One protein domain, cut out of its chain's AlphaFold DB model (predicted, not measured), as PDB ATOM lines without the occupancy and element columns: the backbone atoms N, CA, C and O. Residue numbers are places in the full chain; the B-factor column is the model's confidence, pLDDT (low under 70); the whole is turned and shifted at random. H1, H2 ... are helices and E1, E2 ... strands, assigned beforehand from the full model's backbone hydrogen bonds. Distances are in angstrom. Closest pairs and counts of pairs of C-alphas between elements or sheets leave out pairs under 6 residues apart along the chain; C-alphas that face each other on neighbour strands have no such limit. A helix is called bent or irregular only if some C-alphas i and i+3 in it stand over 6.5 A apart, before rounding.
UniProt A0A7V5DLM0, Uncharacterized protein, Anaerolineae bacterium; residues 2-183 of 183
ATOM      1  N   GLU A   2     -45.724  31.656 -34.958       57.34
ATOM      2  CA  GLU A   2     -46.565  30.898 -34.010       57.34
ATOM      3  C   GLU A   2     -45.722  30.074 -33.030       57.34
ATOM      4  O   GLU A   2     -45.793  30.305 -31.830       57.34
ATOM      5  N   ASN A   3     -44.769  29.294 -33.538       68.38
ATOM      6  CA  ASN A   3     -43.935  28.408 -32.720       68.38
ATOM      7  C   ASN A   3     -43.093  29.138 -31.628       68.38
ATOM      8  O   ASN A   3     -42.984  28.662 -30.505       68.38
ATOM      9  N   LEU A   4     -42.610  30.370 -31.867       70.19
ATOM     10  CA  LEU A   4     -41.926  31.159 -30.820       70.19
ATOM     11  C   LEU A   4     -42.882  31.630 -29.705       70.19
ATOM     12  O   LEU A   4     -42.502  31.694 -28.538       70.19
ATOM     13  N   ARG A   5     -44.128  31.983 -30.054       73.00
ATOM     14  CA  ARG A   5     -45.140  32.359 -29.053       73.00
ATOM     15  C   ARG A   5     -45.529  31.157 -28.205       73.00
ATOM     16  O   ARG A   5     -45.687  31.313 -26.997       73.00
ATOM     17  N   ASP A   6     -45.659  29.994 -28.828       81.38
ATOM     18  CA  ASP A   6     -46.007  28.756 -28.138       81.38
ATOM     19  C   ASP A   6     -44.877  28.303 -27.215       81.38
ATOM     20  O   ASP A   6     -45.141  27.989 -26.057       81.38
ATOM     21  N   TYR A   7     -43.617  28.428 -27.649       83.50
ATOM     22  CA  TYR A   7     -42.458  28.217 -26.782       83.50
ATOM     23  C   TYR A   7     -42.498  29.110 -25.535       83.50
ATOM     24  O   TYR A   7     -42.378  28.615 -24.419       83.50
ATOM     25  N   PHE A   8     -42.727  30.422 -25.681       81.88
ATOM     26  CA  PHE A   8     -42.779  31.317 -24.518       81.88
ATOM     27  C   PHE A   8     -43.982  31.069 -23.605       81.88
ATOM     28  O   PHE A   8     -43.876  31.276 -22.397       81.88
ATOM     29  N   ARG A   9     -45.115  30.615 -24.152       85.44
ATOM     30  CA  ARG A   9     -46.259  30.169 -23.345       85.44
ATOM     31  C   ARG A   9     -45.908  28.917 -22.547       85.44
ATOM     32  O   ARG A   9     -46.161  28.893 -21.348       85.44
ATOM     33  N   ALA A  10     -45.290  27.927 -23.187       88.12
ATOM     34  CA  ALA A  10     -44.844  26.702 -22.530       88.12
ATOM     35  C   ALA A  10     -43.788  26.998 -21.451       88.12
ATOM     36  O   ALA A  10     -43.906  26.525 -20.325       88.12
ATOM     37  N   PHE A  11     -42.823  27.875 -21.747       88.81
ATOM     38  CA  PHE A  11     -41.827  28.335 -20.781       88.81
ATOM     39  C   PHE A  11     -42.469  29.034 -19.574       88.81
ATOM     40  O   PHE A  11     -42.097  28.772 -18.433       88.81
ATOM     41  N   ALA A  12     -43.470  29.892 -19.794       88.69
ATOM     42  CA  ALA A  12     -44.190  30.551 -18.706       88.69
ATOM     43  C   ALA A  12     -45.040  29.584 -17.860       88.69
ATOM     44  O   ALA A  12     -45.302  29.879 -16.696       88.69
ATOM     45  N   ALA A  13     -45.441  28.441 -18.420       93.31
ATOM     46  CA  ALA A  13     -46.176  27.386 -17.723       93.31
ATOM     47  C   ALA A  13     -45.267  26.392 -16.973       93.31
ATOM     48  O   ALA A  13     -45.773  25.554 -16.224       93.31
ATOM     49  N   LEU A  14     -43.938  26.485 -17.124       93.62
ATOM     50  CA  LEU A  14     -42.991  25.581 -16.463       93.62
ATOM     51  C   LEU A  14     -43.141  25.498 -14.938       93.62
ATOM     52  O   LEU A  14     -43.008  24.389 -14.431       93.62
ATOM     53  N   PRO A  15     -43.408  26.586 -14.185       95.81
ATOM     54  CA  PRO A  15     -43.593  26.484 -12.736       95.81
ATOM     55  C   PRO A  15     -44.736  25.541 -12.355       95.81
ATOM     56  O   PRO A  15     -44.593  24.737 -11.440       95.81
ATOM     57  N   GLU A  16     -45.839  25.581 -13.105       96.44
ATOM     58  CA  GLU A  16     -46.975  24.692 -12.873       96.44
ATOM     59  C   GLU A  16     -46.644  23.245 -13.251       96.44
ATOM     60  O   GLU A  16     -46.869  22.330 -12.462       96.44
ATOM     61  N   ALA A  17     -46.009  23.032 -14.406       95.25
ATOM     62  CA  ALA A  17     -45.540  21.704 -14.798       95.25
ATOM     63  C   ALA A  17     -44.552  21.120 -13.768       95.25
ATOM     64  O   ALA A  17     -44.647  19.950 -13.399       95.25
ATOM     65  N   ALA A  18     -43.638  21.938 -13.244       96.38
ATOM     66  CA  ALA A  18     -42.644  21.527 -12.260       96.38
ATOM     67  C   ALA A  18     -43.269  21.081 -10.930       96.38
ATOM     68  O   ALA A  18     -42.730  20.180 -10.293       96.38
ATOM     69  N   ARG A  19     -44.416  21.644 -10.522       94.88
ATOM     70  CA  ARG A  19     -45.163  21.161  -9.345       94.88
ATOM     71  C   ARG A  19     -45.763  19.773  -9.558       94.88
ATOM     72  O   ARG A  19     -45.897  19.022  -8.599       94.88
ATOM     73  N   GLN A  20     -46.127  19.443 -10.793       95.88
ATOM     74  CA  GLN A  20     -46.808  18.191 -11.126       95.88
ATOM     75  C   GLN A  20     -45.827  17.037 -11.342       95.88
ATOM     76  O   GLN A  20     -46.070  15.929 -10.871       95.88
ATOM     77  N   VAL A  21     -44.724  17.290 -12.054       96.19
ATOM     78  CA  VAL A  21     -43.781  16.237 -12.478       96.19
ATOM     79  C   VAL A  21     -42.353  16.428 -11.959       96.19
ATOM     80  O   VAL A  21     -41.485  15.600 -12.221       96.19
ATOM     81  N   GLY A  22     -42.091  17.501 -11.212       96.12
ATOM     82  CA  GLY A  22     -40.753  17.879 -10.759       96.12
ATOM     83  C   GLY A  22     -39.997  18.756 -11.766       96.12
ATOM     84  O   GLY A  22     -40.266  18.756 -12.968       96.12
ATOM     85  N   ALA A  23     -39.018  19.511 -11.258       95.19
ATOM     86  CA  ALA A  23     -38.246  20.491 -12.028       95.19
ATOM     87  C   ALA A  23     -37.495  19.885 -13.227       95.19
ATOM     88  O   ALA A  23     -37.534  20.436 -14.326       95.19
ATOM     89  N   GLU A  24     -36.830  18.746 -13.017       96.25
ATOM     90  CA  GLU A  24     -36.012  18.096 -14.046       96.25
ATOM     91  C   GLU A  24     -36.870  17.591 -15.213       96.25
ATOM     92  O   GLU A  24     -36.587  17.899 -16.368       96.25
ATOM     93  N   ALA A  25     -37.961  16.881 -14.909       96.38
ATOM     94  CA  ALA A  25     -38.867  16.349 -15.924       96.38
ATOM     95  C   ALA A  25     -39.581  17.470 -16.694       96.38
ATOM     96  O   ALA A  25     -39.712  17.393 -17.913       96.38
ATOM     97  N   ALA A  26     -39.998  18.542 -16.013       95.94
ATOM     98  CA  ALA A  26     -40.619  19.691 -16.671       95.94
ATOM     99  C   ALA A  26     -39.667  20.367 -17.675       95.94
ATOM    100  O   ALA A  26     -40.072  20.670 -18.800       95.94
ATOM    101  N   ALA A  27     -38.400  20.570 -17.296       94.88
ATOM    102  CA  ALA A  27     -37.393  21.157 -18.178       94.88
ATOM    103  C   ALA A  27     -37.054  20.241 -19.369       94.88
ATOM    104  O   ALA A  27     -37.000  20.728 -20.500       94.88
ATOM    105  N   ALA A  28     -36.892  18.935 -19.134       94.12
ATOM    106  CA  ALA A  28     -36.641  17.948 -20.185       94.12
ATOM    107  C   ALA A  28     -37.793  17.889 -21.204       94.12
ATOM    108  O   ALA A  28     -37.560  17.984 -22.407       94.12
ATOM    109  N   ASN A  29     -39.043  17.848 -20.731       93.25
ATOM    110  CA  ASN A  29     -40.226  17.845 -21.596       93.25
ATOM    111  C   ASN A  29     -40.296  19.096 -22.483       93.25
ATOM    112  O   ASN A  29     -40.640  19.008 -23.662       93.25
ATOM    113  N   LEU A  30     -39.961  20.275 -21.941       91.88
ATOM    114  CA  LEU A  30     -39.888  21.487 -22.756       91.88
ATOM    115  C   LEU A  30     -38.754  21.400 -23.783       91.88
ATOM    116  O   LEU A  30     -38.937  21.855 -24.908       91.88
ATOM    117  N   ALA A  31     -37.608  20.818 -23.428       90.25
ATOM    118  CA  ALA A  31     -36.478  20.669 -24.341       90.25
ATOM    119  C   ALA A  31     -36.815  19.768 -25.536       90.25
ATOM    120  O   ALA A  31     -36.463  20.095 -26.668       90.25
ATOM    121  N   GLU A  32     -37.565  18.688 -25.314       88.38
ATOM    122  CA  GLU A  32     -38.061  17.816 -26.388       88.38
ATOM    123  C   GLU A  32     -39.026  18.544 -27.339       88.38
ATOM    124  O   GLU A  32     -39.023  18.314 -28.553       88.38
ATOM    125  N   GLN A  33     -39.834  19.459 -26.799       84.44
ATOM    126  CA  GLN A  33     -40.763  20.288 -27.572       84.44
ATOM    127  C   GLN A  33     -40.063  21.458 -28.277       84.44
ATOM    128  O   GLN A  33     -40.527  21.926 -29.321       84.44
ATOM    129  N   ALA A  34     -38.947  21.929 -27.721       81.50
ATOM    130  CA  ALA A  34     -38.158  23.060 -28.187       81.50
ATOM    131  C   ALA A  34     -37.379  22.718 -29.467       81.50
ATOM    132  O   ALA A  34     -36.152  22.620 -29.484       81.50
ATOM    133  N   ARG A  35     -38.096  22.568 -30.584       70.12
ATOM    134  CA  ARG A  35     -37.478  22.450 -31.907       70.12
ATOM    135  C   ARG A  35     -36.968  23.821 -32.365       70.12
ATOM    136  O   ARG A  35     -37.764  24.765 -32.396       70.12
ATOM    137  N   PRO A  36     -35.687  23.949 -32.757       69.44
ATOM    138  CA  PRO A  36     -35.201  25.146 -33.435       69.44
ATOM    139  C   PRO A  36     -36.062  25.454 -34.665       69.44
ATOM    140  O   PRO A  36     -36.446  24.547 -35.406       69.44
ATOM    141  N   LEU A  37     -36.377  26.730 -34.877       60.41
ATOM    142  CA  LEU A  37     -37.036  27.205 -36.096       60.41
ATOM    143  C   LEU A  37     -36.031  27.316 -37.237       60.41
ATOM    144  O   LEU A  37     -36.389  27.115 -38.396       60.41
ATOM    145  N   ALA A  38     -34.789  27.664 -36.905       64.94
ATOM    146  CA  ALA A  38     -33.674  27.623 -37.830       64.94
ATOM    147  C   ALA A  38     -33.182  26.181 -37.993       64.94
ATOM    148  O   ALA A  38     -32.810  25.529 -37.016       64.94
ATOM    149  N   ASP A  39     -33.134  25.698 -39.235       81.19
ATOM    150  CA  ASP A  39     -32.397  24.474 -39.523       81.19
ATOM    151  C   ASP A  39     -30.892  24.667 -39.198       81.19
ATOM    152  O   ASP A  39     -30.389  25.804 -39.196       81.19
ATOM    153  N   PRO A  40     -30.143  23.587 -38.906       84.44
ATOM    154  CA  PRO A  40     -28.728  23.692 -38.553       84.44
ATOM    155  C   PRO A  40     -27.859  24.396 -39.610       84.44
ATOM    156  O   PRO A  40     -26.908  25.094 -39.254       84.44
ATOM    157  N   ALA A  41     -28.183  24.262 -40.899       88.69
ATOM    158  CA  ALA A  41     -27.441  24.909 -41.978       88.69
ATOM    159  C   ALA A  41     -27.714  26.422 -42.022       88.69
ATOM    160  O   ALA A  41     -26.795  27.208 -42.248       88.69
ATOM    161  N   ALA A  42     -28.943  26.853 -41.739       87.94
ATOM    162  CA  ALA A  42     -29.312  28.255 -41.613       87.94
ATOM    163  C   ALA A  42     -28.610  28.918 -40.418       87.94
ATOM    164  O   ALA A  42     -28.129  30.050 -40.547       87.94
ATOM    165  N   ALA A  43     -28.498  28.211 -39.286       89.81
ATOM    166  CA  ALA A  43     -27.733  28.666 -38.127       89.81
ATOM    167  C   ALA A  43     -26.237  28.805 -38.460       89.81
ATOM    168  O   ALA A  43     -25.656  29.867 -38.224       89.81
ATOM    169  N   ALA A  44     -25.631  27.797 -39.096       91.19
ATOM    170  CA  ALA A  44     -24.234  27.851 -39.534       91.19
ATOM    171  C   ALA A  44     -23.982  28.999 -40.530       91.19
ATOM    172  O   ALA A  44     -23.062  29.798 -40.357       91.19
ATOM    173  N   ALA A  45     -24.853  29.162 -41.530       91.94
ATOM    174  CA  ALA A  45     -24.755  30.256 -42.492       91.94
ATOM    175  C   ALA A  45     -24.894  31.633 -41.824       91.94
ATOM    176  O   ALA A  45     -24.290  32.609 -42.273       91.94
ATOM    177  N   PHE A  46     -25.700  31.747 -40.763       92.00
ATOM    178  CA  PHE A  46     -25.789  32.970 -39.970       92.00
ATOM    179  C   PHE A  46     -24.482  33.261 -39.228       92.00
ATOM    180  O   PHE A  46     -23.976  34.380 -39.330       92.00
ATOM    181  N   VAL A  47     -23.932  32.261 -38.533       92.75
ATOM    182  CA  VAL A  47     -22.656  32.354 -37.807       92.75
ATOM    183  C   VAL A  47     -21.539  32.837 -38.732       92.75
ATOM    184  O   VAL A  47     -20.866  33.814 -38.411       92.75
ATOM    185  N   GLU A  48     -21.393  32.237 -39.914       93.56
ATOM    186  CA  GLU A  48     -20.331  32.599 -40.865       93.56
ATOM    187  C   GLU A  48     -20.462  34.035 -41.393       93.56
ATOM    188  O   GLU A  48     -19.476  34.778 -41.482       93.56
ATOM    189  N   ARG A  49     -21.691  34.491 -41.670       91.75
ATOM    190  CA  ARG A  49     -21.931  35.897 -42.036       91.75
ATOM    191  C   ARG A  49     -21.572  36.849 -40.900       91.75
ATOM    192  O   ARG A  49     -20.965  37.889 -41.156       91.75
ATOM    193  N   ALA A  50     -21.949  36.517 -39.666       90.44
ATOM    194  CA  ALA A  50     -21.635  37.335 -38.499       90.44
ATOM    195  C   ALA A  50     -20.117  37.407 -38.265       90.44
ATOM    196  O   ALA A  50     -19.581  38.504 -38.103       90.44
ATOM    197  N   ARG A  51     -19.409  36.274 -38.353       92.00
ATOM    198  CA  ARG A  51     -17.942  36.215 -38.254       92.00
ATOM    199  C   ARG A  51     -17.256  37.101 -39.280       92.00
ATOM    200  O   ARG A  51     -16.408  37.908 -38.916       92.00
ATOM    201  N   THR A  52     -17.684  37.011 -40.535       92.12
ATOM    202  CA  THR A  52     -17.135  37.826 -41.626       92.12
ATOM    203  C   THR A  52     -17.369  39.319 -41.383       92.12
ATOM    204  O   THR A  52     -16.449  40.121 -41.515       92.12
ATOM    205  N   ARG A  53     -18.590  39.701 -40.989       88.44
ATOM    206  CA  ARG A  53     -18.983  41.099 -40.750       88.44
ATOM    207  C   ARG A  53     -18.212  41.751 -39.600       88.44
ATOM    208  O   ARG A  53     -17.922  42.941 -39.679       88.44
ATOM    209  N   TYR A  54     -17.942  40.997 -38.538       85.06
ATOM    210  CA  TYR A  54     -17.326  41.498 -37.307       85.06
ATOM    211  C   TYR A  54     -15.857  41.083 -37.148       85.06
ATOM    212  O   TYR A  54     -15.270  41.327 -36.100       85.06
ATOM    213  N   HIS A  55     -15.259  40.471 -38.175       90.50
ATOM    214  CA  HIS A  55     -13.887  39.955 -38.149       90.50
ATOM    215  C   HIS A  55     -13.611  39.010 -36.962       90.50
ATOM    216  O   HIS A  55     -12.524  39.008 -36.384       90.50
ATOM    217  N   LEU A  56     -14.604  38.192 -36.595       89.75
ATOM    218  CA  LEU A  56     -14.495  37.226 -35.502       89.75
ATOM    219  C   LEU A  56     -13.824  35.955 -36.025       89.75
ATOM    220  O   LEU A  56     -14.292  35.350 -36.988       89.75
ATOM    221  N   THR A  57     -12.727  35.552 -35.391       86.25
ATOM    222  CA  THR A  57     -11.864  34.454 -35.866       86.25
ATOM    223  C   THR A  57     -11.839  33.248 -34.932       86.25
ATOM    224  O   THR A  57     -11.288  32.210 -35.292       86.25
ATOM    225  N   ARG A  58     -12.417  33.368 -33.732       85.62
ATOM    226  CA  ARG A  58     -12.347  32.360 -32.669       85.62
ATOM    227  C   ARG A  58     -13.695  31.683 -32.450       85.62
ATOM    228  O   ARG A  58     -14.728  32.145 -32.925       85.62
ATOM    229  N   GLN A  59     -13.670  30.555 -31.755       89.31
ATOM    230  CA  GLN A  59     -14.860  29.808 -31.346       89.31
ATOM    231  C   GLN A  59     -14.979  29.851 -29.821       89.31
ATOM    232  O   GLN A  59     -15.019  28.818 -29.170       89.31
ATOM    233  N   ASP A  60     -14.930  31.057 -29.260       91.75
ATOM    234  CA  ASP A  60     -14.876  31.303 -27.818       91.75
ATOM    235  C   ASP A  60     -16.157  31.997 -27.312       91.75
ATOM    236  O   ASP A  60     -17.040  32.364 -28.103       91.75
ATOM    237  N   ALA A  61     -16.290  32.149 -25.990       91.94
ATOM    238  CA  ALA A  61     -17.488  32.709 -25.364       91.94
ATOM    239  C   ALA A  61     -17.745  34.146 -25.832       91.94
ATOM    240  O   ALA A  61     -18.879  34.498 -26.167       91.94
ATOM    241  N   GLN A  62     -16.682  34.949 -25.948       91.75
ATOM    242  CA  GLN A  62     -16.753  36.298 -26.506       91.75
ATOM    243  C   GLN A  62     -17.357  36.290 -27.914       91.75
ATOM    244  O   GLN A  62     -18.329  36.994 -28.187       91.75
ATOM    245  N   THR A  63     -16.819  35.473 -28.821       91.44
ATOM    246  CA  THR A  63     -17.280  35.414 -30.212       91.44
ATOM    247  C   THR A  63     -18.746  34.999 -30.311       91.44
ATOM    248  O   THR A  63     -19.522  35.608 -31.052       91.44
ATOM    249  N   ALA A  64     -19.154  33.985 -29.550       92.31
ATOM    250  CA  ALA A  64     -20.537  33.531 -29.548       92.31
ATOM    251  C   ALA A  64     -21.504  34.567 -28.965       92.31
ATOM    252  O   ALA A  64     -22.609  34.729 -29.490       92.31
ATOM    253  N   PHE A  65     -21.082  35.328 -27.953       91.31
ATOM    254  CA  PHE A  65     -21.854  36.461 -27.456       91.31
ATOM    255  C   PHE A  65     -22.111  37.508 -28.555       91.31
ATOM    256  O   PHE A  65     -23.260  37.905 -28.770       91.31
ATOM    257  N   TRP A  66     -21.087  37.890 -29.326       89.12
ATOM    258  CA  TRP A  66     -21.242  38.828 -30.449       89.12
ATOM    259  C   TRP A  66     -22.171  38.296 -31.553       89.12
ATOM    260  O   TRP A  66     -22.950  39.054 -32.138       89.12
ATOM    261  N   ILE A  67     -22.152  36.986 -31.815       91.12
ATOM    262  CA  ILE A  67     -23.081  36.339 -32.754       91.12
ATOM    263  C   ILE A  67     -24.525  36.421 -32.244       91.12
ATOM    264  O   ILE A  67     -25.425  36.794 -33.005       91.12
ATOM    265  N   LEU A  68     -24.761  36.112 -30.964       87.88
ATOM    266  CA  LEU A  68     -26.086  36.231 -30.348       87.88
ATOM    267  C   LEU A  68     -26.599  37.672 -30.381       87.88
ATOM    268  O   LEU A  68     -27.775  37.914 -30.667       87.88
ATOM    269  N   GLN A  69     -25.714  38.639 -30.152       84.31
ATOM    270  CA  GLN A  69     -26.035  40.049 -30.299       84.31
ATOM    271  C   GLN A  69     -26.480  40.382 -31.724       84.31
ATOM    272  O   GLN A  69     -27.519  41.023 -31.894       84.31
ATOM    273  N   GLU A  70     -25.756  39.944 -32.757       85.75
ATOM    274  CA  GLU A  70     -26.156  40.200 -34.148       85.75
ATOM    275  C   GLU A  70     -27.514  39.572 -34.481       85.75
ATOM    276  O   GLU A  70     -28.338  40.191 -35.171       85.75
ATOM    277  N   TYR A  71     -27.776  38.365 -33.970       85.19
ATOM    278  CA  TYR A  71     -29.077  37.712 -34.120       85.19
ATOM    279  C   TYR A  71     -30.179  38.568 -33.508       85.19
ATOM    280  O   TYR A  71     -31.172  38.876 -34.178       85.19
ATOM    281  N   TYR A  72     -29.965  39.044 -32.280       77.56
ATOM    282  CA  TYR A  72     -30.913  39.908 -31.598       77.56
ATOM    283  C   TYR A  72     -31.206  41.188 -32.402       77.56
ATOM    284  O   TYR A  72     -32.368  41.506 -32.671       77.56
ATOM    285  N   TRP A  73     -30.171  41.890 -32.873       73.75
ATOM    286  CA  TRP A  73     -30.326  43.106 -33.685       73.75
ATOM    287  C   TRP A  73     -31.091  42.855 -34.987       73.75
ATOM    288  O   TRP A  73     -31.963  43.643 -35.381       73.75
ATOM    289  N   THR A  74     -30.794  41.747 -35.656       76.88
ATOM    290  CA  THR A  74     -31.426  41.388 -36.925       76.88
ATOM    291  C   THR A  74     -32.899  41.023 -36.743       76.88
ATOM    292  O   THR A  74     -33.746  41.488 -37.512       76.88
ATOM    293  N   HIS A  75     -33.230  40.238 -35.718       71.19
ATOM    294  CA  HIS A  75     -34.576  39.693 -35.535       71.19
ATOM    295  C   HIS A  75     -35.518  40.634 -34.780       71.19
ATOM    296  O   HIS A  75     -36.684  40.759 -35.167       71.19
ATOM    297  N   TYR A  76     -35.026  41.348 -33.766       65.12
ATOM    298  CA  TYR A  76     -35.873  42.168 -32.895       65.12
ATOM    299  C   TYR A  76     -35.928  43.643 -33.296       65.12
ATOM    300  O   TYR A  76     -36.954  44.290 -33.080       65.12
ATOM    301  N   ILE A  77     -34.878  44.175 -33.934       59.91
ATOM    302  CA  ILE A  77     -34.773  45.617 -34.214       59.91
ATOM    303  C   ILE A  77     -35.000  45.941 -35.697       59.91
ATOM    304  O   ILE A  77     -35.728  46.885 -36.016       59.91
ATOM    305  N   ARG A  78     -34.435  45.165 -36.633       55.50
ATOM    306  CA  ARG A  78     -34.528  45.479 -38.076       55.50
ATOM    307  C   ARG A  78     -35.871  45.134 -38.732       55.50
ATOM    308  O   ARG A  78     -36.254  45.811 -39.680       55.50
ATOM    309  N   ARG A  79     -36.625  44.147 -38.231       50.03
ATOM    310  CA  ARG A  79     -37.889  43.683 -38.851       50.03
ATOM    311  C   ARG A  79     -39.131  44.550 -38.568       50.03
ATOM    312  O   ARG A  79     -40.217  44.201 -39.018       50.03
ATOM    313  N   ARG A  80     -39.014  45.687 -37.865       51.03
ATOM    314  CA  ARG A  80     -40.129  46.636 -37.653       51.03
ATOM    315  C   ARG A  80     -39.738  48.046 -38.121       51.03
ATOM    316  O   ARG A  80     -39.018  48.719 -37.401       51.03
ATOM    317  N   PRO A  81     -40.184  48.545 -39.285       46.78
ATOM    318  CA  PRO A  81     -39.635  49.776 -39.872       46.78
ATOM    319  C   PRO A  81     -39.970  51.070 -39.103       46.78
ATOM    320  O   PRO A  81     -39.111  51.944 -38.993       46.78
ATOM    321  N   ILE A  82     -41.164  51.186 -38.504       55.38
ATOM    322  CA  ILE A  82     -41.583  52.386 -37.742       55.38
ATOM    323  C   ILE A  82     -41.126  52.291 -36.278       55.38
ATOM    324  O   ILE A  82     -40.446  53.183 -35.770       55.38
ATOM    325  N   ALA A  83     -41.380  51.151 -35.625       52.72
ATOM    326  CA  ALA A  83     -40.871  50.878 -34.281       52.72
ATOM    327  C   ALA A  83     -39.340  50.743 -34.242       52.72
ATOM    328  O   ALA A  83     -38.767  50.910 -33.185       52.72
ATOM    329  N   GLY A  84     -38.666  50.477 -35.362       44.75
ATOM    330  CA  GLY A  84     -37.219  50.262 -35.462       44.75
ATOM    331  C   GLY A  84     -36.383  51.536 -35.576       44.75
ATOM    332  O   GLY A  84     -35.184  51.487 -35.309       44.75
ATOM    333  N   ARG A  85     -36.972  52.680 -35.962       53.41
ATOM    334  CA  ARG A  85     -36.316  54.000 -35.823       53.41
ATOM    335  C   ARG A  85     -36.369  54.473 -34.375       53.41
ATOM    336  O   ARG A  85     -35.338  54.853 -33.831       53.41
ATOM    337  N   ILE A  86     -37.537  54.341 -33.742       53.44
ATOM    338  CA  ILE A  86     -37.710  54.607 -32.311       53.44
ATOM    339  C   ILE A  86     -36.891  53.603 -31.496       53.44
ATOM    340  O   ILE A  86     -36.123  54.031 -30.661       53.44
ATOM    341  N   ALA A  87     -36.912  52.303 -31.802       48.94
ATOM    342  CA  ALA A  87     -36.102  51.279 -31.132       48.94
ATOM    343  C   ALA A  87     -34.599  51.440 -31.366       48.94
ATOM    344  O   ALA A  87     -33.840  50.996 -30.527       48.94
ATOM    345  N   ARG A  88     -34.138  52.080 -32.450       50.28
ATOM    346  CA  ARG A  88     -32.717  52.450 -32.602       50.28
ATOM    347  C   ARG A  88     -32.331  53.605 -31.680       50.28
ATOM    348  O   ARG A  88     -31.307  53.520 -31.015       50.28
ATOM    349  N   PHE A  89     -33.176  54.631 -31.589       49.28
ATOM    350  CA  PHE A  89     -32.988  55.735 -30.644       49.28
ATOM    351  C   PHE A  89     -33.136  55.275 -29.182       49.28
ATOM    352  O   PHE A  89     -32.309  55.613 -28.353       49.28
ATOM    353  N   VAL A  90     -34.117  54.426 -28.878       45.97
ATOM    354  CA  VAL A  90     -34.391  53.786 -27.579       45.97
ATOM    355  C   VAL A  90     -33.359  52.697 -27.256       45.97
ATOM    356  O   VAL A  90     -33.022  52.518 -26.099       45.97
ATOM    357  N   ALA A  91     -32.781  51.984 -28.221       43.88
ATOM    358  CA  ALA A  91     -31.653  51.085 -27.949       43.88
ATOM    359  C   ALA A  91     -30.392  51.877 -27.580       43.88
ATOM    360  O   ALA A  91     -29.648  51.439 -26.707       43.88
ATOM    361  N   ALA A  92     -30.195  53.057 -28.181       42.19
ATOM    362  CA  ALA A  92     -29.132  53.986 -27.802       42.19
ATOM    363  C   ALA A  92     -29.401  54.696 -26.455       42.19
ATOM    364  O   ALA A  92     -28.454  54.943 -25.716       42.19
ATOM    365  N   PHE A  93     -30.663  54.990 -26.106       38.38
ATOM    366  CA  PHE A  93     -31.025  55.747 -24.890       38.38
ATOM    367  C   PHE A  93     -31.468  54.902 -23.683       38.38
ATOM    368  O   PHE A  93     -31.331  55.346 -22.549       38.38
ATOM    369  N   LEU A  94     -32.041  53.716 -23.891       38.66
ATOM    370  CA  LEU A  94     -32.830  53.006 -22.874       38.66
ATOM    371  C   LEU A  94     -32.406  51.552 -22.617       38.66
ATOM    372  O   LEU A  94     -33.139  50.855 -21.922       38.66
ATOM    373  N   ARG A  95     -31.257  51.057 -23.110       42.19
ATOM    374  CA  ARG A  95     -30.792  49.685 -22.780       42.19
ATOM    375  C   ARG A  95     -31.908  48.620 -22.942       42.19
ATOM    376  O   ARG A  95     -31.998  47.680 -22.158       42.19
ATOM    377  N   TYR A  96     -32.821  48.783 -23.909       38.56
ATOM    378  CA  TYR A  96     -33.998  47.911 -24.020       38.56
ATOM    379  C   TYR A  96     -33.566  46.495 -24.409       38.56
ATOM    380  O   TYR A  96     -33.176  46.249 -25.551       38.56
ATOM    381  N   LYS A  97     -33.684  45.563 -23.453       45.59
ATOM    382  CA  LYS A  97     -33.532  44.110 -23.645       45.59
ATOM    383  C   LYS A  97     -32.200  43.668 -24.266       45.59
ATOM    384  O   LYS A  97     -32.130  42.615 -24.891       45.59
ATOM    385  N   TYR A  98     -31.144  44.450 -24.092       57.41
ATOM    386  CA  TYR A  98     -29.801  43.954 -24.349       57.41
ATOM    387  C   TYR A  98     -29.284  43.313 -23.054       57.41
ATOM    388  O   TYR A  98     -29.435  43.945 -22.002       57.41
ATOM    389  N   PRO A  99     -28.735  42.084 -23.079       66.06
ATOM    390  CA  PRO A  99     -28.120  41.500 -21.894       66.06
ATOM    391  C   PRO A  99     -27.030  42.461 -21.419       66.06
ATOM    392  O   PRO A  99     -26.098  42.768 -22.162       66.06
ATOM    393  N   LYS A 100     -27.183  43.027 -20.221       79.88
ATOM    394  CA  LYS A 100     -26.196  43.968 -19.697       79.88
ATOM    395  C   LYS A 100     -24.944  43.169 -19.358       79.88
ATOM    396  O   LYS A 100     -24.963  42.389 -18.411       79.88
ATOM    397  N   VAL A 101     -23.896  43.359 -20.154       86.88
ATOM    398  CA  VAL A 101     -22.607  42.693 -19.970       86.88
ATOM    399  C   VAL A 101     -21.970  43.182 -18.674       86.88
ATOM    400  O   VAL A 101     -21.850  44.387 -18.448       86.88
ATOM    401  N   ILE A 102     -21.609  42.230 -17.820       90.94
ATOM    402  CA  ILE A 102     -20.896  42.442 -16.557       90.94
ATOM    403  C   ILE A 102     -19.411  42.137 -16.762       90.94
ATOM    404  O   ILE A 102     -18.556  42.907 -16.331       90.94
ATOM    405  N   LEU A 103     -19.123  41.038 -17.462       93.19
ATOM    406  CA  LEU A 103     -17.782  40.575 -17.799       93.19
ATOM    407  C   LEU A 103     -17.776  40.078 -19.242       93.19
ATOM    408  O   LEU A 103     -18.687  39.362 -19.651       93.19
ATOM    409  N   GLU A 104     -16.735  40.428 -19.991       92.94
ATOM    410  CA  GLU A 104     -16.507  39.926 -21.344       92.94
ATOM    411  C   GLU A 104     -15.045  39.511 -21.484       92.94
ATOM    412  O   GLU A 104     -14.140  40.345 -21.540       92.94
ATOM    413  N   THR A 105     -14.814  38.206 -21.520       92.69
ATOM    414  CA  THR A 105     -13.508  37.604 -21.784       92.69
ATOM    415  C   THR A 105     -13.657  36.524 -22.847       92.69
ATOM    416  O   THR A 105     -14.768  36.170 -23.240       92.69
ATOM    417  N   ARG A 106     -12.529  35.989 -23.319       91.06
ATOM    418  CA  ARG A 106     -12.533  34.891 -24.292       91.06
ATOM    419  C   ARG A 106     -13.241  33.658 -23.737       91.06
ATOM    420  O   ARG A 106     -14.076  33.091 -24.428       91.06
ATOM    421  N   ASP A 107     -12.953  33.297 -22.493       93.19
ATOM    422  CA  ASP A 107     -13.404  32.031 -21.908       93.19
ATOM    423  C   ASP A 107     -14.785  32.150 -21.247       93.19
ATOM    424  O   ASP A 107     -15.532  31.175 -21.175       93.19
ATOM    425  N   GLU A 108     -15.154  33.357 -20.812       94.75
ATOM    426  CA  GLU A 108     -16.403  33.616 -20.101       94.75
ATOM    427  C   GLU A 108     -17.000  34.984 -20.455       94.75
ATOM    428  O   GLU A 108     -16.312  36.013 -20.444       94.75
ATOM    429  N   VAL A 109     -18.313  35.004 -20.699       94.12
ATOM    430  CA  VAL A 109     -19.112  36.231 -20.807       94.12
ATOM    431  C   VAL A 109     -20.275  36.173 -19.825       94.12
ATOM    432  O   VAL A 109     -21.128  35.295 -19.933       94.12
ATOM    433  N   ILE A 110     -20.342  37.135 -18.902       94.75
ATOM    434  CA  ILE A 110     -21.401  37.240 -17.892       94.75
ATOM    435  C   ILE A 110     -22.350  38.370 -18.267       94.75
ATOM    436  O   ILE A 110     -21.929  39.504 -18.514       94.75
ATOM    437  N   VAL A 111     -23.647  38.078 -18.248       91.06
ATOM    438  CA  VAL A 111     -24.707  39.037 -18.553       91.06
ATOM    439  C   VAL A 111     -25.819  39.006 -17.513       91.06
ATOM    440  O   VAL A 111     -26.178  37.951 -16.991       91.06
ATOM    441  N   GLU A 112     -26.436  40.156 -17.254       88.00
ATOM    442  CA  GLU A 112     -27.712  40.177 -16.539       88.00
ATOM    443  C   GLU A 112     -28.817  39.560 -17.407       88.00
ATOM    444  O   GLU A 112     -28.944  39.851 -18.602       88.00
ATOM    445  N   SER A 113     -29.656  38.735 -16.779       82.00
ATOM    446  CA  SER A 113     -30.824  38.134 -17.417       82.00
ATOM    447  C   SER A 113     -31.727  39.199 -18.055       82.00
ATOM    448  O   SER A 113     -32.151  40.131 -17.363       82.00
ATOM    449  N   PRO A 114     -32.136  39.037 -19.329       70.56
ATOM    450  CA  PRO A 114     -33.001  40.003 -20.008       70.56
ATOM    451  C   PRO A 114     -34.422  40.055 -19.426       70.56
ATOM    452  O   PRO A 114     -35.187  40.967 -19.739       70.56
ATOM    453  N   TRP A 115     -34.795  39.079 -18.592       76.94
ATOM    454  CA  TRP A 115     -36.107  39.009 -17.951       76.94
ATOM    455  C   TRP A 115     -36.236  39.931 -16.737       76.94
ATOM    456  O   TRP A 115     -37.337  40.378 -16.417       76.94
ATOM    457  N   GLY A 116     -35.125  40.177 -16.044       79.94
ATOM    458  CA  GLY A 116     -35.061  40.879 -14.767       79.94
ATOM    459  C   GLY A 116     -36.191  40.550 -13.786       79.94
ATOM    460  O   GLY A 116     -36.453  39.375 -13.508       79.94
ATOM    461  N   VAL A 117     -36.875  41.572 -13.265       79.56
ATOM    462  CA  VAL A 117     -38.017  41.433 -12.332       79.56
ATOM    463  C   VAL A 117     -39.261  40.793 -12.964       79.56
ATOM    464  O   VAL A 117     -40.173  40.349 -12.272       79.56
ATOM    465  N   ALA A 118     -39.318  40.716 -14.296       81.25
ATOM    466  CA  ALA A 118     -40.426  40.117 -15.035       81.25
ATOM    467  C   ALA A 118     -40.215  38.627 -15.353       81.25
ATOM    468  O   ALA A 118     -40.924  38.081 -16.197       81.25
ATOM    469  N   CYS A 119     -39.254  37.968 -14.694       86.06
ATOM    470  CA  CYS A 119     -38.978  36.547 -14.890       86.06
ATOM    471  C   CYS A 119     -40.232  35.688 -14.643       86.06
ATOM    472  O   CYS A 119     -40.764  35.704 -13.529       86.06
ATOM    473  N   PRO A 120     -40.702  34.917 -15.644       87.25
ATOM    474  CA  PRO A 120     -41.917  34.121 -15.503       87.25
ATOM    475  C   PRO A 120     -41.742  32.971 -14.505       87.25
ATOM    476  O   PRO A 120     -42.702  32.629 -13.826       87.25
ATOM    477  N   LEU A 121     -40.524  32.432 -14.351       91.25
ATOM    478  CA  LEU A 121     -40.256  31.377 -13.370       91.25
ATOM    479  C   LEU A 121     -40.439  31.891 -11.938       91.25
ATOM    480  O   LEU A 121     -41.180  31.298 -11.166       91.25
ATOM    481  N   VAL A 122     -39.841  33.044 -11.610       91.38
ATOM    482  CA  VAL A 122     -39.959  33.663 -10.276       91.38
ATOM    483  C   VAL A 122     -41.413  34.015  -9.966       91.38
ATOM    484  O   VAL A 122     -41.893  33.737  -8.872       91.38
ATOM    485  N   ARG A 123     -42.129  34.593 -10.941       90.44
ATOM    486  CA  ARG A 123     -43.555  34.921 -10.792       90.44
ATOM    487  C   ARG A 123     -44.416  33.684 -10.588       90.44
ATOM    488  O   ARG A 123     -45.317  33.720  -9.767       90.44
ATOM    489  N   GLY A 124     -44.145  32.606 -11.319       91.00
ATOM    490  CA  GLY A 124     -44.920  31.377 -11.197       91.00
ATOM    491  C   GLY A 124     -44.729  30.658  -9.864       91.00
ATOM    492  O   GLY A 124     -45.581  29.848  -9.528       91.00
ATOM    493  N   PHE A 125     -43.674  30.971  -9.104       92.81
ATOM    494  CA  PHE A 125     -43.459  30.519  -7.722       92.81
ATOM    495  C   PHE A 125     -43.785  31.594  -6.673       92.81
ATOM    496  O   PHE A 125     -43.295  31.507  -5.553       92.81
ATOM    497  N   ASP A 126     -44.553  32.633  -7.020       91.44
ATOM    498  CA  ASP A 126     -44.942  33.714  -6.098       91.44
ATOM    499  C   ASP A 126     -43.751  34.391  -5.389       91.44
ATOM    500  O   ASP A 126     -43.855  34.890  -4.271       91.44
ATOM    501  N   GLY A 127     -42.585  34.414  -6.045       89.75
ATOM    502  CA  GLY A 127     -41.352  34.954  -5.472       89.75
ATOM    503  C   GLY A 127     -40.581  33.996  -4.556       89.75
ATOM    504  O   GLY A 127     -39.537  34.403  -4.046       89.75
ATOM    505  N   ASP A 128     -41.015  32.742  -4.381       93.12
ATOM    506  CA  ASP A 128     -40.244  31.712  -3.678       93.12
ATOM    507  C   ASP A 128     -38.992  31.337  -4.486       93.12
ATOM    508  O   ASP A 128     -38.990  30.540  -5.431       93.12
ATOM    509  N   LEU A 129     -37.889  31.964  -4.091       94.44
ATOM    510  CA  LEU A 129     -36.585  31.820  -4.711       94.44
ATOM    511  C   LEU A 129     -35.970  30.432  -4.502       94.44
ATOM    512  O   LEU A 129     -35.243  29.965  -5.379       94.44
ATOM    513  N   ALA A 130     -36.268  29.755  -3.390       92.06
ATOM    514  CA  ALA A 130     -35.728  28.429  -3.119       92.06
ATOM    515  C   ALA A 130     -36.325  27.400  -4.086       92.06
ATOM    516  O   ALA A 130     -35.586  26.645  -4.724       92.06
ATOM    517  N   GLN A 131     -37.647  27.435  -4.274       90.00
ATOM    518  CA  GLN A 131     -38.324  26.574  -5.247       90.00
ATOM    519  C   GLN A 131     -37.923  26.927  -6.683       90.00
ATOM    520  O   GLN A 131     -37.560  26.040  -7.463       90.00
ATOM    521  N   CYS A 132     -37.886  28.223  -7.016       93.81
ATOM    522  CA  CYS A 132     -37.521  28.696  -8.352       93.81
ATOM    523  C   CYS A 132     -36.097  28.293  -8.764       93.81
ATOM    524  O   CYS A 132     -35.854  28.050  -9.951       93.81
ATOM    525  N   ARG A 133     -35.147  28.237  -7.821       94.75
ATOM    526  CA  ARG A 133     -33.744  27.930  -8.120       94.75
ATOM    527  C   ARG A 133     -33.580  26.560  -8.774       94.75
ATOM    528  O   ARG A 133     -32.914  26.470  -9.801       94.75
ATOM    529  N   SER A 134     -34.228  25.529  -8.230       93.38
ATOM    530  CA  SER A 134     -34.104  24.158  -8.745       93.38
ATOM    531  C   SER A 134     -34.586  24.032 -10.196       93.38
ATOM    532  O   SER A 134     -33.904  23.434 -11.031       93.38
ATOM    533  N   LEU A 135     -35.713  24.670 -10.527       95.12
ATOM    534  CA  LEU A 135     -36.225  24.734 -11.894       95.12
ATOM    535  C   LEU A 135     -35.312  25.551 -12.809       95.12
ATOM    536  O   LEU A 135     -35.059  25.142 -13.936       95.12
ATOM    537  N   CYS A 136     -34.788  26.681 -12.331       92.94
ATOM    538  CA  CYS A 136     -33.869  27.503 -13.112       92.94
ATOM    539  C   CYS A 136     -32.614  26.710 -13.505       92.94
ATOM    540  O   CYS A 136     -32.255  26.678 -14.679       92.94
ATOM    541  N   GLU A 137     -31.997  26.008 -12.553       93.69
ATOM    542  CA  GLU A 137     -30.836  25.145 -12.796       93.69
ATOM    543  C   GLU A 137     -31.158  24.001 -13.775       93.69
ATOM    544  O   GLU A 137     -30.354  23.717 -14.666       93.69
ATOM    545  N   ALA A 138     -32.347  23.394 -13.678       94.81
ATOM    546  CA  ALA A 138     -32.809  22.401 -14.651       94.81
ATOM    547  C   ALA A 138     -32.949  23.000 -16.061       94.81
ATOM    548  O   ALA A 138     -32.470  22.418 -17.034       94.81
ATOM    549  N   CYS A 139     -33.520  24.202 -16.191       93.19
ATOM    550  CA  CYS A 139     -33.625  24.885 -17.481       93.19
ATOM    551  C   CYS A 139     -32.258  25.161 -18.125       93.19
ATOM    552  O   CYS A 139     -32.150  25.097 -19.349       93.19
ATOM    553  N   PHE A 140     -31.219  25.455 -17.332       92.38
ATOM    554  CA  PHE A 140     -29.854  25.609 -17.846       92.38
ATOM    555  C   PHE A 140     -29.284  24.287 -18.361       92.38
ATOM    556  O   PHE A 140     -28.799  24.247 -19.489       92.38
ATOM    557  N   ARG A 141     -29.404  23.200 -17.583       91.38
ATOM    558  CA  ARG A 141     -28.944  21.861 -18.001       91.38
ATOM    559  C   ARG A 141     -29.578  21.414 -19.317       91.38
ATOM    560  O   ARG A 141     -28.888  20.880 -20.179       91.38
ATOM    561  N   HIS A 142     -30.870  21.681 -19.481       91.69
ATOM    562  CA  HIS A 142     -31.640  21.308 -20.671       91.69
ATOM    563  C   HIS A 142     -31.618  22.360 -21.784       91.69
ATOM    564  O   HIS A 142     -32.270  22.180 -22.808       91.69
ATOM    565  N   ALA A 143     -30.865  23.453 -21.616       88.88
ATOM    566  CA  ALA A 143     -30.749  24.527 -22.598       88.88
ATOM    567  C   ALA A 143     -32.107  25.135 -23.022       88.88
ATOM    568  O   ALA A 143     -32.301  25.505 -24.174       88.88
ATOM    569  N   VAL A 144     -33.046  25.281 -22.084       89.00
ATOM    570  CA  VAL A 144     -34.386  25.856 -22.322       89.00
ATOM    571  C   VAL A 144     -34.589  27.205 -21.628       89.00
ATOM    572  O   VAL A 144     -35.714  27.596 -21.342       89.00
ATOM    573  N   ILE A 145     -33.503  27.920 -21.325       85.62
ATOM    574  CA  ILE A 145     -33.534  29.237 -20.661       85.62
ATOM    575  C   ILE A 145     -33.626  30.421 -21.645       85.62
ATOM    576  O   ILE A 145     -33.958  31.545 -21.257       85.62
ATOM    577  N   ILE A 146     -33.330  30.165 -22.919       83.81
ATOM    578  CA  ILE A 146     -33.396  31.111 -24.036       83.81
ATOM    579  C   ILE A 146     -34.040  30.434 -25.247       83.81
ATOM    580  O   ILE A 146     -34.299  29.235 -25.248       83.81
ATOM    581  N   GLU A 147     -34.307  31.217 -26.288       84.50
ATOM    582  CA  GLU A 147     -35.009  30.747 -27.481       84.50
ATOM    583  C   GLU A 147     -34.267  29.586 -28.172       84.50
ATOM    584  O   GLU A 147     -33.039  29.641 -28.296       84.50
ATOM    585  N   PRO A 148     -34.984  28.582 -28.713       86.56
ATOM    586  CA  PRO A 148     -34.359  27.427 -29.367       86.56
ATOM    587  C   PRO A 148     -33.402  27.801 -30.511       86.56
ATOM    588  O   PRO A 148     -32.351  27.182 -30.673       86.56
ATOM    589  N   ASP A 149     -33.716  28.858 -31.266       87.25
ATOM    590  CA  ASP A 149     -32.841  29.386 -32.324       87.25
ATOM    591  C   ASP A 149     -31.518  29.928 -31.774       87.25
ATOM    592  O   ASP A 149     -30.467  29.743 -32.382       87.25
ATOM    593  N   GLN A 150     -31.550  30.584 -30.612       87.31
ATOM    594  CA  GLN A 150     -30.346  31.111 -29.974       87.31
ATOM    595  C   GLN A 150     -29.461  29.964 -29.467       87.31
ATOM    596  O   GLN A 150     -28.243  30.024 -29.610       87.31
ATOM    597  N   ILE A 151     -30.057  28.875 -28.968       88.50
ATOM    598  CA  ILE A 151     -29.323  27.647 -28.625       88.50
ATOM    599  C   ILE A 151     -28.695  27.004 -29.863       88.50
ATOM    600  O   ILE A 151     -27.530  26.608 -29.820       88.50
ATOM    601  N   ALA A 152     -29.430  26.917 -30.973       89.00
ATOM    602  CA  ALA A 152     -28.890  26.397 -32.228       89.00
ATOM    603  C   ALA A 152     -27.707  27.243 -32.730       89.00
ATOM    604  O   ALA A 152     -26.695  26.692 -33.161       89.00
ATOM    605  N   LEU A 153     -27.796  28.571 -32.606       90.88
ATOM    606  CA  LEU A 153     -26.703  29.485 -32.934       90.88
ATOM    607  C   LEU A 153     -25.490  29.308 -32.025       90.88
ATOM    608  O   LEU A 153     -24.378  29.283 -32.539       90.88
ATOM    609  N   LEU A 154     -25.681  29.152 -30.712       90.12
ATOM    610  CA  LEU A 154     -24.582  28.874 -29.784       90.12
ATOM    611  C   LEU A 154     -23.847  27.587 -30.164       90.12
ATOM    612  O   LEU A 154     -22.628  27.603 -30.321       90.12
ATOM    613  N   LYS A 155     -24.595  26.506 -30.409       89.25
ATOM    614  CA  LYS A 155     -24.035  25.212 -30.829       89.25
ATOM    615  C   LYS A 155     -23.291  25.301 -32.165       89.25
ATOM    616  O   LYS A 155     -22.275  24.636 -32.335       89.25
ATOM    617  N   ALA A 156     -23.776  26.119 -33.101       90.81
ATOM    618  CA  ALA A 156     -23.106  26.361 -34.379       90.81
ATOM    619  C   ALA A 156     -21.881  27.286 -34.247       90.81
ATOM    620  O   ALA A 156     -20.921  27.151 -35.004       90.81
ATOM    621  N   ALA A 157     -21.904  28.233 -33.305       90.31
ATOM    622  CA  ALA A 157     -20.818  29.176 -33.065       90.31
ATOM    623  C   ALA A 157     -19.614  28.509 -32.395       90.31
ATOM    624  O   ALA A 157     -18.482  28.755 -32.811       90.31
ATOM    625  N   ALA A 158     -19.850  27.677 -31.383       88.12
ATOM    626  CA  ALA A 158     -18.819  26.882 -30.729       88.12
ATOM    627  C   ALA A 158     -19.474  25.725 -29.947       88.12
ATOM    628  O   ALA A 158     -20.162  25.970 -28.953       88.12
ATOM    629  N   PRO A 159     -19.277  24.462 -30.369       85.38
ATOM    630  CA  PRO A 159     -19.956  23.310 -29.769       85.38
ATOM    631  C   PRO A 159     -19.652  23.058 -28.287       85.38
ATOM    632  O   PRO A 159     -20.467  22.427 -27.618       85.38
ATOM    633  N   SER A 160     -18.501  23.518 -27.776       87.75
ATOM    634  CA  SER A 160     -18.123  23.365 -26.363       87.75
ATOM    635  C   SER A 160     -18.742  24.420 -25.445       87.75
ATOM    636  O   SER A 160     -18.623  24.316 -24.227       87.75
ATOM    637  N   LEU A 161     -19.432  25.424 -25.996       89.12
ATOM    638  CA  LEU A 161     -20.046  26.460 -25.179       89.12
ATOM    639  C   LEU A 161     -21.244  25.946 -24.401       89.12
ATOM    640  O   LEU A 161     -22.112  25.240 -24.922       89.12
ATOM    641  N   ARG A 162     -21.348  26.426 -23.164       89.31
ATOM    642  CA  ARG A 162     -22.506  26.193 -22.309       89.31
ATOM    643  C   ARG A 162     -23.007  27.487 -21.706       89.31
ATOM    644  O   ARG A 162     -22.238  28.385 -21.377       89.31
ATOM    645  N   LEU A 163     -24.322  27.561 -21.546       90.44
ATOM    646  CA  LEU A 163     -24.940  28.561 -20.690       90.44
ATOM    647  C   LEU A 163     -25.077  27.984 -19.291       90.44
ATOM    648  O   LEU A 163     -25.590  26.878 -19.122       90.44
ATOM    649  N   VAL A 164     -24.667  28.759 -18.297       92.50
ATOM    650  CA  VAL A 164     -24.770  28.392 -16.888       92.50
ATOM    651  C   VAL A 164     -25.353  29.541 -16.075       92.50
ATOM    652  O   VAL A 164     -25.239  30.720 -16.425       92.50
ATOM    653  N   LEU A 165     -25.992  29.190 -14.963       92.69
ATOM    654  CA  LEU A 165     -26.399  30.158 -13.957       92.69
ATOM    655  C   LEU A 165     -25.152  30.594 -13.178       92.69
ATOM    656  O   LEU A 165     -24.651  29.829 -12.360       92.69
ATOM    657  N   HIS A 166     -24.665  31.809 -13.428       93.94
ATOM    658  CA  HIS A 166     -23.506  32.361 -12.722       93.94
ATOM    659  C   HIS A 166     -23.894  32.821 -11.314       93.94
ATOM    660  O   HIS A 166     -23.291  32.425 -10.320       93.94
ATOM    661  N   LYS A 167     -24.966  33.616 -11.222       94.19
ATOM    662  CA  LYS A 167     -25.497  34.104  -9.949       94.19
ATOM    663  C   LYS A 167     -27.011  34.043  -9.936       94.19
ATOM    664  O   LYS A 167     -27.690  34.632 -10.781       94.19
ATOM    665  N   PHE A 168     -27.551  33.369  -8.927       94.12
ATOM    666  CA  PHE A 168     -28.975  33.427  -8.641       94.12
ATOM    667  C   PHE A 168     -29.303  34.686  -7.835       94.12
ATOM    668  O   PHE A 168     -28.554  35.075  -6.938       94.12
ATOM    669  N   ARG A 169     -30.420  35.334  -8.168       92.31
ATOM    670  CA  ARG A 169     -30.878  36.536  -7.462       92.31
ATOM    671  C   ARG A 169     -31.129  36.249  -5.976       92.31
ATOM    672  O   ARG A 169     -31.564  35.161  -5.617       92.31
ATOM    673  N   GLU A 170     -30.903  37.253  -5.133       91.25
ATOM    674  CA  GLU A 170     -31.132  37.173  -3.676       91.25
ATOM    675  C   GLU A 170     -32.548  37.607  -3.264       91.25
ATOM    676  O   GLU A 170     -33.030  37.224  -2.205       91.25
ATOM    677  N   SER A 171     -33.211  38.425  -4.086       90.62
ATOM    678  CA  SER A 171     -34.599  38.859  -3.894       90.62
ATOM    679  C   SER A 171     -35.328  38.903  -5.245       90.62
ATOM    680  O   SER A 171     -34.661  38.972  -6.285       90.62
ATOM    681  N   PRO A 172     -36.676  38.871  -5.272       85.81
ATOM    682  CA  PRO A 172     -37.449  38.908  -6.519       85.81
ATOM    683  C   PRO A 172     -37.119  40.105  -7.426       85.81
ATOM    684  O   PRO A 172     -37.111  39.958  -8.651       85.81
ATOM    685  N   ASP A 173     -36.764  41.246  -6.824       86.12
ATOM    686  CA  ASP A 173     -36.467  42.508  -7.513       86.12
ATOM    687  C   ASP A 173     -35.049  42.595  -8.103       86.12
ATOM    688  O   ASP A 173     -34.744  43.520  -8.858       86.12
ATOM    689  N   LYS A 174     -34.160  41.649  -7.775       86.69
ATOM    690  CA  LYS A 174     -32.793  41.599  -8.316       86.69
ATOM    691  C   LYS A 174     -32.716  40.729  -9.576       86.69
ATOM    692  O   LYS A 174     -33.520  39.821  -9.782       86.69
ATOM    693  N   ASN A 175     -31.709  40.981 -10.413       87.06
ATOM    694  CA  ASN A 175     -31.437  40.189 -11.615       87.06
ATOM    695  C   ASN A 175     -30.646  38.915 -11.278       87.06
ATOM    696  O   ASN A 175     -29.857  38.893 -10.336       87.06
ATOM    697  N   CYS A 176     -30.858  37.860 -12.070       90.25
ATOM    698  CA  CYS A 176     -29.910  36.746 -12.141       90.25
ATOM    699  C   CYS A 176     -28.803  37.100 -13.139       90.25
ATOM    700  O   CYS A 176     -29.049  37.859 -14.083       90.25
ATOM    701  N   GLU A 177     -27.639  36.489 -12.974       93.00
ATOM    702  CA  GLU A 177     -26.506  36.614 -13.891       93.00
ATOM    703  C   GLU A 177     -26.285  35.274 -14.580       93.00
ATOM    704  O   GLU A 177     -26.265  34.218 -13.937       93.00
ATOM    705  N   TYR A 178     -26.183  35.314 -15.902       91.56
ATOM    706  CA  TYR A 178     -25.993  34.149 -16.755       91.56
ATOM    707  C   TYR A 178     -24.591  34.230 -17.338       91.56
ATOM    708  O   TYR A 178     -24.199  35.297 -17.810       91.56
ATOM    709  N   ALA A 179     -23.857  33.122 -17.322       93.75
ATOM    710  CA  ALA A 179     -22.564  33.040 -17.981       93.75
ATOM    711  C   ALA A 179     -22.661  32.157 -19.221       93.75
ATOM    712  O   ALA A 179     -23.271  31.086 -19.196       93.75
ATOM    713  N   LEU A 180     -22.055  32.625 -20.303       93.38
ATOM    714  CA  LEU A 180     -21.657  31.804 -21.432       93.38
ATOM    715  C   LEU A 180     -20.199  31.416 -21.202       93.38
ATOM    716  O   LEU A 180     -19.345  32.299 -21.142       93.38
ATOM    717  N   VAL A 181     -19.934  30.125 -21.043       93.75
ATOM    718  CA  VAL A 181     -18.608  29.587 -20.716       93.75
ATOM    719  C   VAL A 181     -18.120  28.671 -21.830       93.75
ATOM    720  O   VAL A 181     -18.902  27.879 -22.362       93.75
ATOM    721  N   SER A 182     -16.843  28.799 -22.190       87.25
ATOM    722  CA  SER A 182     -16.136  27.859 -23.062       87.25
ATOM    723  C   SER A 182     -15.475  26.784 -22.219       87.25
ATOM    724  O   SER A 182     -14.600  27.092 -21.413       87.25
ATOM    725  N   GLU A 183     -15.904  25.538 -22.412       74.38
ATOM    726  CA  GLU A 183     -15.180  24.352 -21.934       74.38
ATOM    727  C   GLU A 183     -14.039  23.978 -22.889       74.38
ATOM    728  O   GLU A 183     -14.189  24.211 -24.120       74.38
TER     729      GLU A 183
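What this domain is: This is residues 2 to 183 of the 183 residues of an uncharacterized protein of Anaerolineae bacterium (UniProt A0A7V5DLM0). A small antiparallel sheet, E1 E2 E4 E3, stands between two clusters of helices: H1, H2, H6 and H7, reaching the sheet through H7 at edge strand E3, and H3, H4 and H8, reaching it through parts of H4 and H8. H5, the helix whose centre is farthest from the mean of the C-alphas at 21.1 A, hangs off the end of H4 at residue 77. The 182 printed residues include eight named helices and four named strands, in the order H1 H2 H3 H4 H5 E1 E2 H6 H7 H8 E3 E4, a mixed class. The whole is compact, with a radius of gyration of the C-alphas of 16.4 A and spans of 46 by 35 by 34 A.

Where its parts are: Find C-alpha 161 at (-20.046, 26.460, -25.179); from there E3 runs 17.9 A to residue 167. The other strands are E4, residues 177 to 182, 16.4 A; E2, 108 to 112, 13.6 A; and E1, 101 to 104, 6.8 A. H1, residues 2 to 21, begins at C-alpha 2 (-46.565, 30.898, -34.010) and spans 26.2 A; it is irregular, with C-alphas 12 and 15 7.2 A apart, and has a kink of 55 degrees near residue 15. Then look for H2 at 23 to 33, 15.7 A; H3 at 40 to 54, 21.2 A; H4 at 61 to 77, 23.3 A; H5 at 83 to 94, 14.1 A; H6 at 120 to 124, 5.9 A; H7 at 129 to 141, 18.3 A; and H8 at 148 to 157, 14.1 A.

How they stand to each other: Start at hairpin E3 and E4, where N 164 and O 179 are 2.9 A apart, then E2 with N 109 and O 180 at 2.9 A, then hairpin E1 and E2 with N 102 and O 110 at 2.8 A. H7 only grazes the sheet with residues 133 to 141, H4 with 61 to 65 and H8 with 151 to 155. H7 touches H2 at a steep tilt of 39 degrees, C-alphas 135 and 23 being closest at 4.7 A. H1, with residues 10 to 18 alone, touches H2 in a hairpin, C-alphas 18 and 26 closest at 5.2 A. H6 touches H1, C-alphas 124 and 15 closest at 5.3 A. H8 touches H3, C-alphas 153 and 43 closest at 5.4 A, and H4, C-alphas 157 and 64 closest at 5.6 A. H5 and H4, a hairpin, only just touch, with 3 pairs of C-alphas within 8 A, those of Ile 77 and Gly 84 closest at 5.4 A. H2 and H8 are apart. Every O i to N i+4 pair is within hydrogen-bond range in H2, H3, H4, H5, H6 and H8; in H1 14 of 16 are, in H7 7 of 9.

The domain as a whole: The two farthest C-alphas, those of Gln 20 and His 55, are 47.8 A apart. The printed part has no cut and no long link. Confidence is under 70 at residues 2 to 3, 36 to 38 and 76 to 99; H5 has a mean pLDDT of 47.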